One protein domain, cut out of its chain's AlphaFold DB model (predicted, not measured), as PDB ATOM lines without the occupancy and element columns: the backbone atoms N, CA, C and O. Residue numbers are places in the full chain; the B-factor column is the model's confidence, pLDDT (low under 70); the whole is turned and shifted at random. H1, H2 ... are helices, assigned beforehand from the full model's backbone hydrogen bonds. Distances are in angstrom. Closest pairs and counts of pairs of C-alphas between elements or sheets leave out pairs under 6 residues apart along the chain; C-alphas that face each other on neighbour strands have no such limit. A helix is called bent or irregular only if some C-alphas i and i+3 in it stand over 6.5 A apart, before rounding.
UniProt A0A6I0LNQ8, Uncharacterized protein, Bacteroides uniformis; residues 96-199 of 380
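What this domain is: This is residues 96 to 199 of the 380 residues of an uncharacterized protein of Bacteroides uniformis (UniProt A0A6I0LNQ8). H7 sits near the middle of a compact cluster of helices, side by side with H5, while the longest helix, H2, runs along another side, with H6 and H7 set across it towards its two ends. H4 lies near H2 and H5. The printed part has 104 residues, with seven named helices, H1 to H7 in chain order, and no named strand: all helix. It is compact, with a radius of gyration of the C-alphas of 13.0 A and spans of 38 by 26 by 22 A.

How they stand to each other: H2, residues 102 to 116, touches H6, residues 160 to 165, with residues 112 to 116 alone, about perpendicular at 89 degrees; the closest C-alphas, of Phe 115 and Ile 161, are 6.8 A apart. With residues 104 to 108 alone, H2 only just touches H7, residues 179 to 188, with 3 pairs of C-alphas within 8 A, the closest Tyr 104 and Phe 185 at 7.4 A. H7 touches H5, residues 142 to 155, at a shallow tilt of 16 degrees, opposite ways; the closest C-alphas, of Leu 148 and Ala 187, are 5.1 A apart. H1, residues 96 to 100, only just touches H7, with 3 pairs of C-alphas within 8 A, the closest Leu 99 and Lys 182 at 7.3 A. H4, residues 128 to 137, and H2 are near each other, with 10 pairs of C-alphas within 10 A. H3, residues 120 to 123, is close but not clearly touching H6: the closest C-alphas, Arg 123 and Ile 161, are 5.8 A apart. Every O i to N i+4 pair is within hydrogen-bond range in H1, H2, H4, H6 and H7, and 8 of 10 in H5; H3 is too short for one.

Where its parts are: H2 is 20.9 A long, from C-alpha 102 at (203.246, 221.419, 210.648). H5, 20.8 A, is only just irregular: C-alphas 143 and 146 are 6.7 A apart. H7, 14.5 A, ends at C-alpha 188 at (189.836, 219.453, 203.285); H4 is 14.0 A, H6 8.3 A, H1 6.1 A and H3 5.1 A.

The domain as a whole: The two C-alphas farthest apart, of Lys 170 and Lys 195, are 40.1 A apart. The printed part has no cut; the link from H6 to H7, residues 166 to 178, is long. Mean pLDDT of the printed part is 91.5; residues 168 to 172 are under 70.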
ATOM      1  N   ASP A  96     193.196 228.266 213.580       92.00
ATOM      2  CA  ASP A  96     194.519 228.852 213.812       92.00
ATOM      3  C   ASP A  96     195.579 227.772 214.085       92.00
ATOM      4  O   ASP A  96     196.640 227.793 213.463       92.00
ATOM      5  N   GLU A  97     195.294 226.800 214.958       94.12
ATOM      6  CA  GLU A  97     196.200 225.688 215.288       94.12
ATOM      7  C   GLU A  97     196.573 224.865 214.053       94.12
ATOM      8  O   GLU A  97     197.732 224.485 213.879       94.12
ATOM      9  N   TYR A  98     195.608 224.602 213.169       96.94
ATOM     10  CA  TYR A  98     195.890 223.914 211.917       96.94
ATOM     11  C   TYR A  98     196.759 224.772 210.993       96.94
ATOM     12  O   TYR A  98     197.795 224.293 210.539       96.94
ATOM     13  N   LEU A  99     196.370 226.028 210.743       95.88
ATOM     14  CA  LEU A  99     197.053 226.920 209.797       95.88
ATOM     15  C   LEU A  99     198.483 227.295 210.218       95.88
ATOM     16  O   LEU A  99     199.308 227.563 209.350       95.88
ATOM     17  N   HIS A 100     198.798 227.295 211.513       92.56
ATOM     18  CA  HIS A 100     200.161 227.533 212.010       92.56
ATOM     19  C   HIS A 100     200.924 226.230 212.300       92.56
ATOM     20  O   HIS A 100     202.110 226.252 212.627       92.56
ATOM     21  N   GLY A 101     200.260 225.079 212.172       94.06
ATOM     22  CA  GLY A 101     200.825 223.771 212.466       94.06
ATOM     23  C   GLY A 101     201.585 223.141 211.295       94.06
ATOM     24  O   GLY A 101     201.318 223.376 210.116       94.06
ATOM     25  N   GLU A 102     202.487 222.215 211.625       96.44
ATOM     26  CA  GLU A 102     203.246 221.419 210.648       96.44
ATOM     27  C   GLU A 102     202.352 220.597 209.705       96.44
ATOM     28  O   GLU A 102     202.745 220.272 208.585       96.44
ATOM     29  N   GLN A 103     201.131 220.253 210.133       96.56
ATOM     30  CA  GLN A 103     200.205 219.505 209.288       96.56
ATOM     31  C   GLN A 103     199.732 220.322 208.082       96.56
ATOM     32  O   GLN A 103     199.594 219.752 207.003       96.56
ATOM     33  N   TYR A 104     199.531 221.635 208.225       97.62
ATOM     34  CA  TYR A 104     199.124 222.474 207.101       97.62
ATOM     35  C   TYR A 104     200.225 222.581 206.045       97.62
ATOM     36  O   TYR A 104     199.946 222.412 204.858       97.62
ATOM     37  N   LYS A 105     201.486 222.738 206.474       96.38
ATOM     38  CA  LYS A 105     202.654 222.690 205.577       96.38
ATOM     39  C   LYS A 105     202.717 221.365 204.818       96.38
ATOM     40  O   LYS A 105     202.784 221.358 203.594       96.38
ATOM     41  N   LYS A 106     202.583 220.239 205.530       97.00
ATOM     42  CA  LYS A 106     202.556 218.896 204.920       97.00
ATOM     43  C   LYS A 106     201.416 218.719 203.926       97.00
ATOM     44  O   LYS A 106     201.609 218.073 202.898       97.00
ATOM     45  N   ASP A 107     200.239 219.257 204.225       97.25
ATOM     46  CA  ASP A 107     199.095 219.168 203.325       97.25
ATOM     47  C   ASP A 107     199.320 220.015 202.072       97.25
ATOM     48  O   ASP A 107     199.106 219.530 200.963       97.25
ATOM     49  N   PHE A 108     199.822 221.241 202.222       96.75
ATOM     50  CA  PHE A 108     200.181 222.094 201.093       96.75
ATOM     51  C   PHE A 108     201.244 221.443 200.198       96.75
ATOM     52  O   PHE A 108     201.024 221.273 198.997       96.75
ATOM     53  N   ASP A 109     202.351 220.983 200.780       95.31
ATOM     54  CA  ASP A 109     203.422 220.302 200.047       95.31
ATOM     55  C   ASP A 109     202.930 219.001 199.411       95.31
ATOM     56  O   ASP A 109     203.273 218.678 198.273       95.31
ATOM     57  N   GLY A 110     202.070 218.261 200.114       95.94
ATOM     58  CA  GLY A 110     201.395 217.078 199.598       95.94
ATOM     59  C   GLY A 110     200.574 217.385 198.347       95.94
ATOM     60  O   GLY A 110     200.650 216.638 197.371       95.94
ATOM     61  N   PHE A 111     199.852 218.509 198.325       95.44
ATOM     62  CA  PHE A 111     199.075 218.952 197.165       95.44
ATOM     63  C   PHE A 111     199.986 219.249 195.986       95.44
ATOM     64  O   PHE A 111     199.745 218.778 194.868       95.44
ATOM     65  N   VAL A 112     201.038 220.026 196.249       93.44
ATOM     66  CA  VAL A 112     202.009 220.428 195.239       93.44
ATOM     67  C   VAL A 112     202.668 219.193 194.641       93.44
ATOM     68  O   VAL A 112     202.667 219.045 193.420       93.44
ATOM     69  N   ASN A 113     203.150 218.272 195.471       93.44
ATOM     70  CA  ASN A 113     203.804 217.042 195.033       93.44
ATOM     71  C   ASN A 113     202.856 216.124 194.254       93.44
ATOM     72  O   ASN A 113     203.226 215.619 193.193       93.44
ATOM     73  N   LEU A 114     201.619 215.954 194.731       94.19
ATOM     74  CA  LEU A 114     200.615 215.122 194.071       94.19
ATOM     75  C   LEU A 114     200.319 215.623 192.657       94.19
ATOM     76  O   LEU A 114     200.355 214.844 191.704       94.19
ATOM     77  N   PHE A 115     200.029 216.916 192.503       92.25
ATOM     78  CA  PHE A 115     199.555 217.450 191.228       92.25
ATOM     79  C   PHE A 115     200.670 217.934 190.293       92.25
ATOM     80  O   PHE A 115     200.454 218.019 189.080       92.25
ATOM     81  N   SER A 116     201.886 218.152 190.804       89.81
ATOM     82  CA  SER A 116     203.057 218.491 189.981       89.81
ATOM     83  C   SER A 116     203.556 217.340 189.106       89.81
ATOM     84  O   SER A 116     204.305 217.592 188.164       89.81
ATOM     85  N   GLY A 117     203.133 216.100 189.362       86.25
ATOM     86  CA  GLY A 117     203.435 214.953 188.498       86.25
ATOM     87  C   GLY A 117     202.555 214.850 187.245       86.25
ATOM     88  O   GLY A 117     202.925 214.167 186.295       86.25
ATOM     89  N   TYR A 118     201.404 215.529 187.213       89.31
ATOM     90  CA  TYR A 118     200.456 215.438 186.098       89.31
ATOM     91  C   TYR A 118     200.784 216.434 184.984       89.31
ATOM     92  O   TYR A 118     201.314 217.514 185.247       89.31
ATOM     93  N   ASP A 119     200.445 216.115 183.737       88.31
ATOM     94  CA  ASP A 119     200.702 217.008 182.605       88.31
ATOM     95  C   ASP A 119     199.820 218.277 182.612       88.31
ATOM     96  O   ASP A 119     198.843 218.410 183.352       88.31
ATOM     97  N   LYS A 120     200.166 219.244 181.753       87.06
ATOM     98  CA  LYS A 120     199.462 220.533 181.650       87.06
ATOM     99  C   LYS A 120     197.993 220.395 181.233       87.06
ATOM    100  O   LYS A 120     197.187 221.233 181.630       87.06
ATOM    101  N   ASN A 121     197.634 219.401 180.423       88.44
ATOM    102  CA  ASN A 121     196.246 219.199 180.002       88.44
ATOM    103  C   ASN A 121     195.398 218.689 181.164       88.44
ATOM    104  O   ASN A 121     194.285 219.178 181.340       88.44
ATOM    105  N   PHE A 122     195.952 217.800 181.991       89.81
ATOM    106  CA  PHE A 122     195.312 217.370 183.227       89.81
ATOM    107  C   PHE A 122     195.097 218.555 184.176       89.81
ATOM    108  O   PHE A 122     193.977 218.793 184.604       89.81
ATOM    109  N   ARG A 123     196.128 219.371 184.444       88.81
ATOM    110  CA  ARG A 123     196.022 220.508 185.389       88.81
ATOM    111  C   ARG A 123     195.082 221.628 184.935       88.81
ATOM    112  O   ARG A 123     194.575 222.372 185.771       88.81
ATOM    113  N   LYS A 124     194.839 221.764 183.628       88.94
ATOM    114  CA  LYS A 124     193.845 222.703 183.070       88.94
ATOM    115  C   LYS A 124     192.406 222.318 183.401       88.94
ATOM    116  O   LYS A 124     191.509 223.138 183.222       88.94
ATOM    117  N   GLN A 125     192.175 221.076 183.809       87.19
ATOM    118  CA  GLN A 125     190.853 220.554 184.102       87.19
ATOM    119  C   GLN A 125     190.791 220.124 185.565       87.19
ATOM    120  O   GLN A 125     191.720 219.545 186.121       87.19
ATOM    121  N   PHE A 126     189.655 220.380 186.199       90.88
ATOM    122  CA  PHE A 126     189.372 219.843 187.520       90.88
ATOM    123  C   PHE A 126     187.986 219.213 187.501       90.88
ATOM    124  O   PHE A 126     186.972 219.833 187.815       90.88
ATOM    125  N   ASP A 127     187.954 217.976 187.022       92.31
ATOM    126  CA  ASP A 127     186.746 217.176 186.884       92.31
ATOM    127  C   ASP A 127     186.536 216.275 188.119       92.31
ATOM    128  O   ASP A 127     187.229 216.371 189.139       92.31
ATOM    129  N   ASN A 128     185.562 215.365 188.043       93.56
ATOM    130  CA  ASN A 128     185.324 214.405 189.120       93.56
ATOM    131  C   ASN A 128     186.514 213.463 189.356       93.56
ATOM    132  O   ASN A 128     186.675 212.983 190.476       93.56
ATOM    133  N   THR A 129     187.349 213.209 188.348       93.62
ATOM    134  CA  THR A 129     188.551 212.384 188.487       93.62
ATOM    135  C   THR A 129     189.573 213.094 189.368       93.62
ATOM    136  O   THR A 129     189.985 212.533 190.386       93.62
ATOM    137  N   SER A 130     189.911 214.345 189.043       94.00
ATOM    138  CA  SER A 130     190.829 215.180 189.831       94.00
ATOM    139  C   SER A 130     190.327 215.381 191.262       94.00
ATOM    140  O   SER A 130     191.092 215.230 192.218       94.00
ATOM    141  N   PHE A 131     189.025 215.637 191.428       95.75
ATOM    142  CA  PHE A 131     188.417 215.761 192.753       95.75
ATOM    143  C   PHE A 131     188.517 214.458 193.558       95.75
ATOM    144  O   PHE A 131     188.909 214.485 194.722       95.75
ATOM    145  N   ASN A 132     188.236 213.303 192.948       95.00
ATOM    146  CA  ASN A 132     188.333 212.006 193.622       95.00
ATOM    147  C   ASN A 132     189.776 211.645 194.002       95.00
ATOM    148  O   ASN A 132     189.987 211.042 195.055       95.00
ATOM    149  N   ILE A 133     190.764 212.004 193.173       95.38
ATOM    150  CA  ILE A 133     192.192 211.851 193.494       95.38
ATOM    151  C   ILE A 133     192.527 212.651 194.754       95.38
ATOM    152  O   ILE A 133     193.067 212.090 195.706       95.38
ATOM    153  N   MET A 134     192.135 213.928 194.789       95.19
ATOM    154  CA  MET A 134     192.338 214.798 195.948       95.19
ATOM    155  C   MET A 134     191.649 214.239 197.203       95.19
ATOM    156  O   MET A 134     192.286 214.108 198.245       95.19
ATOM    157  N   CYS A 135     190.376 213.838 197.109       95.75
ATOM    158  CA  CYS A 135     189.636 213.275 198.241       95.75
ATOM    159  C   CYS A 135     190.272 212.002 198.801       95.75
ATOM    160  O   CYS A 135     190.324 211.836 200.018       95.75
ATOM    161  N   LYS A 136     190.766 211.113 197.932       96.38
ATOM    162  CA  LYS A 136     191.455 209.888 198.355       96.38
ATOM    163  C   LYS A 136     192.796 210.186 199.012       96.38
ATOM    164  O   LYS A 136     193.102 209.579 200.031       96.38
ATOM    165  N   PHE A 137     193.571 211.110 198.445       96.62
ATOM    166  CA  PHE A 137     194.885 211.474 198.970       96.62
ATOM    167  C   PHE A 137     194.793 212.050 200.389       96.62
ATOM    168  O   PHE A 137     195.502 211.591 201.279       96.62
ATOM    169  N   TYR A 138     193.864 212.981 200.621       96.69
ATOM    170  CA  TYR A 138     193.665 213.601 201.938       96.69
ATOM    171  C   TYR A 138     192.736 212.829 202.875       96.69
ATOM    172  O   TYR A 138     192.511 213.275 203.997       96.69
ATOM    173  N   GLN A 139     192.177 211.699 202.426       96.25
ATOM    174  CA  GLN A 139     191.192 210.919 203.185       96.25
ATOM    175  C   GLN A 139     190.028 211.795 203.685       96.25
ATOM    176  O   GLN A 139     189.643 211.765 204.855       96.25
ATOM    177  N   ILE A 140     189.489 212.618 202.781       95.06
ATOM    178  CA  ILE A 140     188.455 213.608 203.102       95.06
ATOM    179  C   ILE A 140     187.170 212.887 203.492       95.06
ATOM    180  O   ILE A 140     186.666 212.058 202.730       95.06
ATOM    181  N   GLN A 141     186.625 213.238 204.655       93.81
ATOM    182  CA  GLN A 141     185.370 212.665 205.132       93.81
ATOM    183  C   GLN A 141     184.199 213.079 204.218       93.81
ATOM    184  O   GLN A 141     184.169 214.230 203.758       93.81
ATOM    185  N   PRO A 142     183.243 212.177 203.916       93.31
ATOM    186  CA  PRO A 142     182.127 212.454 203.005       93.31
ATOM    187  C   PRO A 142     181.352 213.741 203.322       93.31
ATOM    188  O   PRO A 142     181.003 214.493 202.410       93.31
ATOM    189  N   GLU A 143     181.138 214.029 204.602       91.94
ATOM    190  CA  GLU A 143     180.447 215.216 205.107       91.94
ATOM    191  C   GLU A 143     181.145 216.538 204.742       91.94
ATOM    192  O   GLU A 143     180.479 217.554 204.548       91.94
ATOM    193  N   HIS A 144     182.470 216.537 204.556       94.00
ATOM    194  CA  HIS A 144     183.239 217.739 204.208       94.00
ATOM    195  C   HIS A 144     183.300 217.987 202.694       94.00
ATOM    196  O   HIS A 144     183.571 219.106 202.248       94.00
ATOM    197  N   MET A 145     183.016 216.970 201.871       95.31
ATOM    198  CA  MET A 145     183.172 217.054 200.413       95.31
ATOM    199  C   MET A 145     182.278 218.127 199.779       95.31
ATOM    200  O   MET A 145     182.702 218.802 198.839       95.31
ATOM    201  N   ALA A 146     181.053 218.307 200.284       95.06
ATOM    202  CA  ALA A 146     180.129 219.321 199.776       95.06
ATOM    203  C   ALA A 146     180.647 220.746 200.033       95.06
ATOM    204  O   ALA A 146     180.627 221.589 199.132       95.06
ATOM    205  N   VAL A 147     181.177 220.991 201.236       95.62
ATOM    206  CA  VAL A 147     181.789 222.272 201.614       95.62
ATOM    207  C   VAL A 147     183.019 222.542 200.752       95.62
ATOM    208  O   VAL A 147     183.125 223.616 200.165       95.62
ATOM    209  N   LEU A 148     183.897 221.551 200.583       96.56
ATOM    210  CA  LEU A 148     185.082 221.677 199.737       96.56
ATOM    211  C   LEU A 148     184.731 222.015 198.283       96.56
ATOM    212  O   LEU A 148     185.329 222.918 197.702       96.56
ATOM    213  N   ARG A 149     183.723 221.354 197.700       95.81
ATOM    214  CA  ARG A 149     183.236 221.695 196.351       95.81
ATOM    215  C   ARG A 149     182.722 223.129 196.277       95.81
ATOM    216  O   ARG A 149     183.022 223.822 195.309       95.81
ATOM    217  N   SER A 150     181.983 223.582 197.289       95.50
ATOM    218  CA  SER A 150     181.482 224.959 197.354       95.50
ATOM    219  C   SER A 150     182.622 225.981 197.423       95.50
ATOM    220  O   SER A 150     182.610 226.959 196.675       95.50
ATOM    221  N   VAL A 151     183.640 225.731 198.255       96.25
ATOM    222  CA  VAL A 151     184.840 226.577 198.362       96.25
ATOM    223  C   VAL A 151     185.574 226.650 197.025       96.25
ATOM    224  O   VAL A 151     185.851 227.745 196.534       96.25
ATOM    225  N   ILE A 152     185.815 225.495 196.401       95.94
ATOM    226  CA  ILE A 152     186.495 225.393 195.105       95.94
ATOM    227  C   ILE A 152     185.730 226.160 194.012       95.94
ATOM    228  O   ILE A 152     186.317 226.914 193.230       95.94
ATOM    229  N   ALA A 153     184.407 226.017 193.972       94.88
ATOM    230  CA  ALA A 153     183.575 226.711 192.999       94.88
ATOM    231  C   ALA A 153     183.566 228.227 193.211       94.88
ATOM    232  O   ALA A 153     183.644 228.989 192.246       94.88
ATOM    233  N   LYS A 154     183.485 228.665 194.471       94.88
ATOM    234  CA  LYS A 154     183.303 230.073 194.822       94.88
ATOM    235  C   LYS A 154     184.579 230.901 194.693       94.88
ATOM    236  O   LYS A 154     184.507 232.023 194.201       94.88
ATOM    237  N   TYR A 155     185.718 230.385 195.151       93.50
ATOM    238  CA  TYR A 155     186.910 231.213 195.370       93.50
ATOM    239  C   TYR A 155     188.002 231.036 194.312       93.50
ATOM    240  O   TYR A 155     188.768 231.960 194.060       93.50
ATOM    241  N   ILE A 156     188.041 229.888 193.634       90.31
ATOM    242  CA  ILE A 156     189.172 229.499 192.769       90.31
ATOM    243  C   ILE A 156     188.717 228.977 191.400       90.31
ATOM    244  O   ILE A 156     189.388 228.168 190.760       90.31
ATOM    245  N   LYS A 157     187.542 229.432 190.944       88.38
ATOM    246  CA  LYS A 157     186.990 229.160 189.604       88.38
ATOM    247  C   LYS A 157     186.955 227.667 189.246       88.38
ATOM    248  O   LYS A 157     187.187 227.294 188.100       88.38
ATOM    249  N   ASN A 158     186.630 226.822 190.223       91.81
ATOM    250  CA  ASN A 158     186.562 225.366 190.107       91.81
ATOM    251  C   ASN A 158     187.888 224.627 189.866       91.81
ATOM    252  O   ASN A 158     187.829 223.414 189.718       91.81
ATOM    253  N   ASN A 159     189.060 225.273 189.857       93.38
ATOM    254  CA  ASN A 159     190.324 224.583 189.574       93.38
ATOM    255  C   ASN A 159     191.423 224.908 190.608       93.38
ATOM    256  O   ASN A 159     192.251 225.786 190.363       93.38
ATOM    257  N   PRO A 160     191.481 224.187 191.748       93.88
ATOM    258  CA  PRO A 160     192.528 224.380 192.757       93.88
ATOM    259  C   PRO A 160     193.928 224.059 192.237       93.88
ATOM    260  O   PRO A 160     194.898 224.643 192.709       93.88
ATOM    261  N   ILE A 161     194.047 223.145 191.269       93.25
ATOM    262  CA  ILE A 161     195.342 222.737 190.722       93.25
ATOM    263  C   ILE A 161     195.949 223.891 189.928       93.25
ATOM    264  O   ILE A 161     197.088 224.277 190.180       93.25
ATOM    265  N   GLU A 162     195.183 224.459 188.995       91.12
ATOM    266  CA  GLU A 162     195.601 225.647 188.249       91.12
ATOM    267  C   GLU A 162     195.808 226.848 189.171       91.12
ATOM    268  O   GLU A 162     196.755 227.600 188.956       91.12
ATOM    269  N   TYR A 163     194.953 227.020 190.180       91.31
ATOM    270  CA  TYR A 163     195.065 228.129 191.121       91.31
ATOM    271  C   TYR A 163     196.396 228.084 191.884       91.31
ATOM    272  O   TYR A 163     197.146 229.048 191.853       91.31
ATOM    273  N   ILE A 164     196.751 226.953 192.494       91.75
ATOM    274  CA  ILE A 164     197.968 226.851 193.318       91.75
ATOM    275  C   ILE A 164     199.230 226.723 192.452       91.75
ATOM    276  O   ILE A 164     200.218 227.421 192.669       91.75
ATOM    277  N   LEU A 165     199.222 225.840 191.447       88.62
ATOM    278  CA  LEU A 165     200.433 225.508 190.681       88.62
ATOM    279  C   LEU A 165     200.655 226.382 189.445       88.62
ATOM    280  O   LEU A 165     201.755 226.370 188.883       88.62
ATOM    281  N   GLY A 166     199.629 227.102 188.991       84.31
ATOM    282  CA  GLY A 166     199.628 227.745 187.684       84.31
ATOM    283  C   GLY A 166     199.637 226.743 186.519       84.31
ATOM    284  O   GLY A 166     199.690 225.523 186.681       84.31
ATOM    285  N   LEU A 167     199.593 227.275 185.293       76.88
ATOM    286  CA  LEU A 167     199.686 226.490 184.046       76.88
ATOM    287  C   LEU A 167     201.051 226.606 183.348       76.88
ATOM    288  O   LEU A 167     201.263 225.997 182.292       76.88
ATOM    289  N   ASP A 168     201.931 227.459 183.866       65.38
ATOM    290  CA  ASP A 168     203.247 227.769 183.314       65.38
ATOM    291  C   ASP A 168     204.178 228.222 184.445       65.38
ATOM    292  O   ASP A 168     203.708 228.762 185.447       65.38
ATOM    293  N   THR A 169     205.488 228.054 184.278       60.25
ATOM    294  CA  THR A 169     206.502 228.437 185.275       60.25
ATOM    295  C   THR A 169     206.594 229.948 185.494       60.25
ATOM    296  O   THR A 169     207.197 230.379 186.471       60.25
ATOM    297  N   LYS A 170     205.982 230.748 184.609       56.72
ATOM    298  CA  LYS A 170     206.011 232.220 184.615       56.72
ATOM    299  C   LYS A 170     204.810 232.900 185.290       56.72
ATOM    300  O   LYS A 170     204.783 234.126 185.342       56.72
ATOM    301  N   ARG A 171     203.787 232.163 185.745       55.84
ATOM    302  CA  ARG A 171     202.659 232.758 186.494       55.84
ATOM    303  C   ARG A 171     202.966 232.782 187.991       55.84
ATOM    304  O   ARG A 171     203.563 231.838 188.500       55.84
ATOM    305  N   LEU A 172     202.502 233.836 188.670       55.25
ATOM    306  CA  LEU A 172     202.483 233.923 190.131       55.25
ATOM    307  C   LEU A 172     201.759 232.685 190.679       55.25
ATOM    308  O   LEU A 172     200.593 232.454 190.352       55.25
ATOM    309  N   LYS A 173     202.481 231.856 191.433       72.75
ATOM    310  CA  LYS A 173     201.923 230.704 192.144       72.75
ATOM    311  C   LYS A 173     201.308 231.222 193.438       72.75
ATOM    312  O   LYS A 173     201.961 231.995 194.133       72.75
ATOM    313  N   HIS A 174     200.078 230.816 193.738       86.94
ATOM    314  CA  HIS A 174     199.484 231.101 195.040       86.94
ATOM    315  C   HIS A 174     200.157 230.197 196.077       86.94
ATOM    316  O   HIS A 174     200.182 228.974 195.918       86.94
ATOM    317  N   ASP A 175     200.764 230.810 197.087       89.25
ATOM    318  CA  ASP A 175     201.529 230.109 198.109       89.25
ATOM    319  C   ASP A 175     200.647 229.681 199.292       89.25
ATOM    320  O   ASP A 175     199.422 229.827 199.291       89.25
ATOM    321  N   ILE A 176     201.286 229.116 200.310       91.00
ATOM    322  CA  ILE A 176     200.639 228.662 201.540       91.00
ATOM    323  C   ILE A 176     199.996 229.807 202.351       91.00
ATOM    324  O   ILE A 176     199.159 229.562 203.214       91.00
ATOM    325  N   ASN A 177     200.345 231.070 202.094       91.25
ATOM    326  CA  ASN A 177     199.808 232.208 202.834       91.25
ATOM    327  C   ASN A 177     198.542 232.795 202.203       91.25
ATOM    328  O   ASN A 177     197.800 233.501 202.898       91.25
ATOM    329  N   ASP A 178     198.265 232.463 200.940       94.00
ATOM    330  CA  ASP A 178     197.084 232.911 200.213       94.00
ATOM    331  C   ASP A 178     195.771 232.518 200.919       94.00
ATOM    332  O   ASP A 178     195.560 231.386 201.367       94.00
ATOM    333  N   LEU A 179     194.848 233.478 201.004       93.44
ATOM    334  CA  LEU A 179     193.581 233.327 201.720       93.44
ATOM    335  C   LEU A 179     192.720 232.179 201.174       93.44
ATOM    336  O   LEU A 179     192.117 231.427 201.941       93.44
ATOM    337  N   TYR A 180     192.635 232.032 199.853       95.06
ATOM    338  CA  TYR A 180     191.803 231.002 199.236       95.06
ATOM    339  C   TYR A 180     192.489 229.643 199.256       95.06
ATOM    340  O   TYR A 180     191.801 228.625 199.364       95.06
ATOM    341  N   VAL A 181     193.821 229.614 199.263       96.06
ATOM    342  CA  VAL A 181     194.580 228.405 199.600       96.06
ATOM    343  C   VAL A 181     194.229 227.947 201.017       96.06
ATOM    344  O   VAL A 181     193.789 226.807 201.188       96.06
ATOM    345  N   LYS A 182     194.284 228.833 202.019       96.81
ATOM    346  CA  LYS A 182     193.853 228.528 203.399       96.81
ATOM    347  C   LYS A 182     192.426 227.974 203.448       96.81
ATOM    348  O   LYS A 182     192.186 226.954 204.093       96.81
ATOM    349  N   TYR A 183     191.484 228.566 202.705       96.75
ATOM    350  CA  TYR A 183     190.094 228.088 202.652       96.75
ATOM    351  C   TYR A 183     189.971 226.643 202.147       96.75
ATOM    352  O   TYR A 183     189.205 225.863 202.713       96.75
ATOM    353  N   ILE A 184     190.713 226.269 201.097       96.94
ATOM    354  CA  ILE A 184     190.695 224.907 200.538       96.94
ATOM    355  C   ILE A 184     191.161 223.903 201.586       96.94
ATOM    356  O   ILE A 184     190.490 222.901 201.822       96.94
ATOM    357  N   PHE A 185     192.296 224.170 202.223       97.69
ATOM    358  CA  PHE A 185     192.907 223.238 203.166       97.69
ATOM    359  C   PHE A 185     192.132 223.131 204.477       97.69
ATOM    360  O   PHE A 185     191.964 222.026 204.994       97.69
ATOM    361  N   LEU A 186     191.559 224.234 204.958       97.81
ATOM    362  CA  LEU A 186     190.576 224.186 206.036       97.81
ATOM    363  C   LEU A 186     189.367 223.326 205.638       97.81
ATOM    364  O   LEU A 186     188.904 222.517 206.435       97.81
ATOM    365  N   ALA A 187     188.864 223.437 204.403       97.25
ATOM    366  CA  ALA A 187     187.728 222.634 203.947       97.25
ATOM    367  C   ALA A 187     188.079 221.145 203.782       97.25
ATOM    368  O   ALA A 187     187.263 220.293 204.122       97.25
ATOM    369  N   ILE A 188     189.299 220.824 203.333       96.62
ATOM    370  CA  ILE A 188     189.836 219.453 203.285       96.62
ATOM    371  C   ILE A 188     189.793 218.809 204.678       96.62
ATOM    372  O   ILE A 188     189.404 217.646 204.808       96.62
ATOM    373  N   ARG A 189     190.140 219.573 205.719       96.00
ATOM    374  CA  ARG A 189     190.151 219.116 207.116       96.00
ATOM    375  C   ARG A 189     188.821 219.269 207.854       96.00
ATOM    376  O   ARG A 189     188.745 218.892 209.015       96.00
ATOM    377  N   GLY A 190     187.776 219.777 207.199       95.81
ATOM    378  CA  GLY A 190     186.482 220.036 207.843       95.81
ATOM    379  C   GLY A 190     186.472 221.232 208.797       95.81
ATOM    380  O   GLY A 190     185.507 221.425 209.520       95.81
ATOM    381  N   LEU A 191     187.521 222.053 208.781       96.75
ATOM    382  CA  LEU A 191     187.692 223.214 209.652       96.75
ATOM    383  C   LEU A 191     187.219 224.522 209.011       96.75
ATOM    384  O   LEU A 191     187.165 225.537 209.689       96.75
ATOM    385  N   TYR A 192     186.867 224.542 207.718       96.44
ATOM    386  CA  TYR A 192     186.428 225.785 207.060       96.44
ATOM    387  C   TYR A 192     185.187 226.402 207.714       96.44
ATOM    388  O   TYR A 192     185.063 227.625 207.787       96.44
ATOM    389  N   ILE A 193     184.287 225.540 208.191       94.31
ATOM    390  CA  ILE A 193     183.171 225.898 209.059       94.31
ATOM    391  C   ILE A 193     183.377 225.119 210.357       94.31
ATOM    392  O   ILE A 193     183.092 223.926 210.400       94.31
ATOM    393  N   ASP A 194     183.873 225.783 211.395       91.81
ATOM    394  CA  ASP A 194     184.105 225.192 212.713       91.81
ATOM    395  C   ASP A 194     183.026 225.672 213.687       91.81
ATOM    396  O   ASP A 194     182.852 226.873 213.884       91.81
ATOM    397  N   LYS A 195     182.240 224.741 214.244       89.25
ATOM    398  CA  LYS A 195     181.100 225.030 215.144       89.25
ATOM    399  C   LYS A 195     180.138 226.115 214.613       89.25
ATOM    400  O   LYS A 195     179.543 226.869 215.374       89.25
ATOM    401  N   GLY A 196     179.977 226.192 213.291       89.12
ATOM    402  CA  GLY A 196     179.137 227.192 212.620       89.12
ATOM    403  C   GLY A 196     179.845 228.507 212.276       89.12
ATOM    404  O   GLY A 196     179.303 229.289 211.496       89.12
ATOM    405  N   PHE A 197     181.068 228.734 212.765       92.88
ATOM    406  CA  PHE A 197     181.898 229.865 212.371       92.88
ATOM    407  C   PHE A 197     182.678 229.559 211.095       92.88
ATOM    408  O   PHE A 197     183.404 228.571 210.989       92.88
ATOM    409  N   LYS A 198     182.555 230.447 210.113       94.00
ATOM    410  CA  LYS A 198     183.266 230.353 208.843       94.00
ATOM    411  C   LYS A 198     184.532 231.207 208.900       94.00
ATOM    412  O   LYS A 198     184.431 232.408 209.127       94.00
ATOM    413  N   TYR A 199     185.689 230.608 208.615       93.69
ATOM    414  CA  TYR A 199     186.974 231.319 208.636       93.69
ATOM    415  C   TYR A 199     186.949 232.573 207.742       93.69
ATOM    416  O   TYR A 199     186.504 232.513 206.587       93.69
TER     417      TYR A 199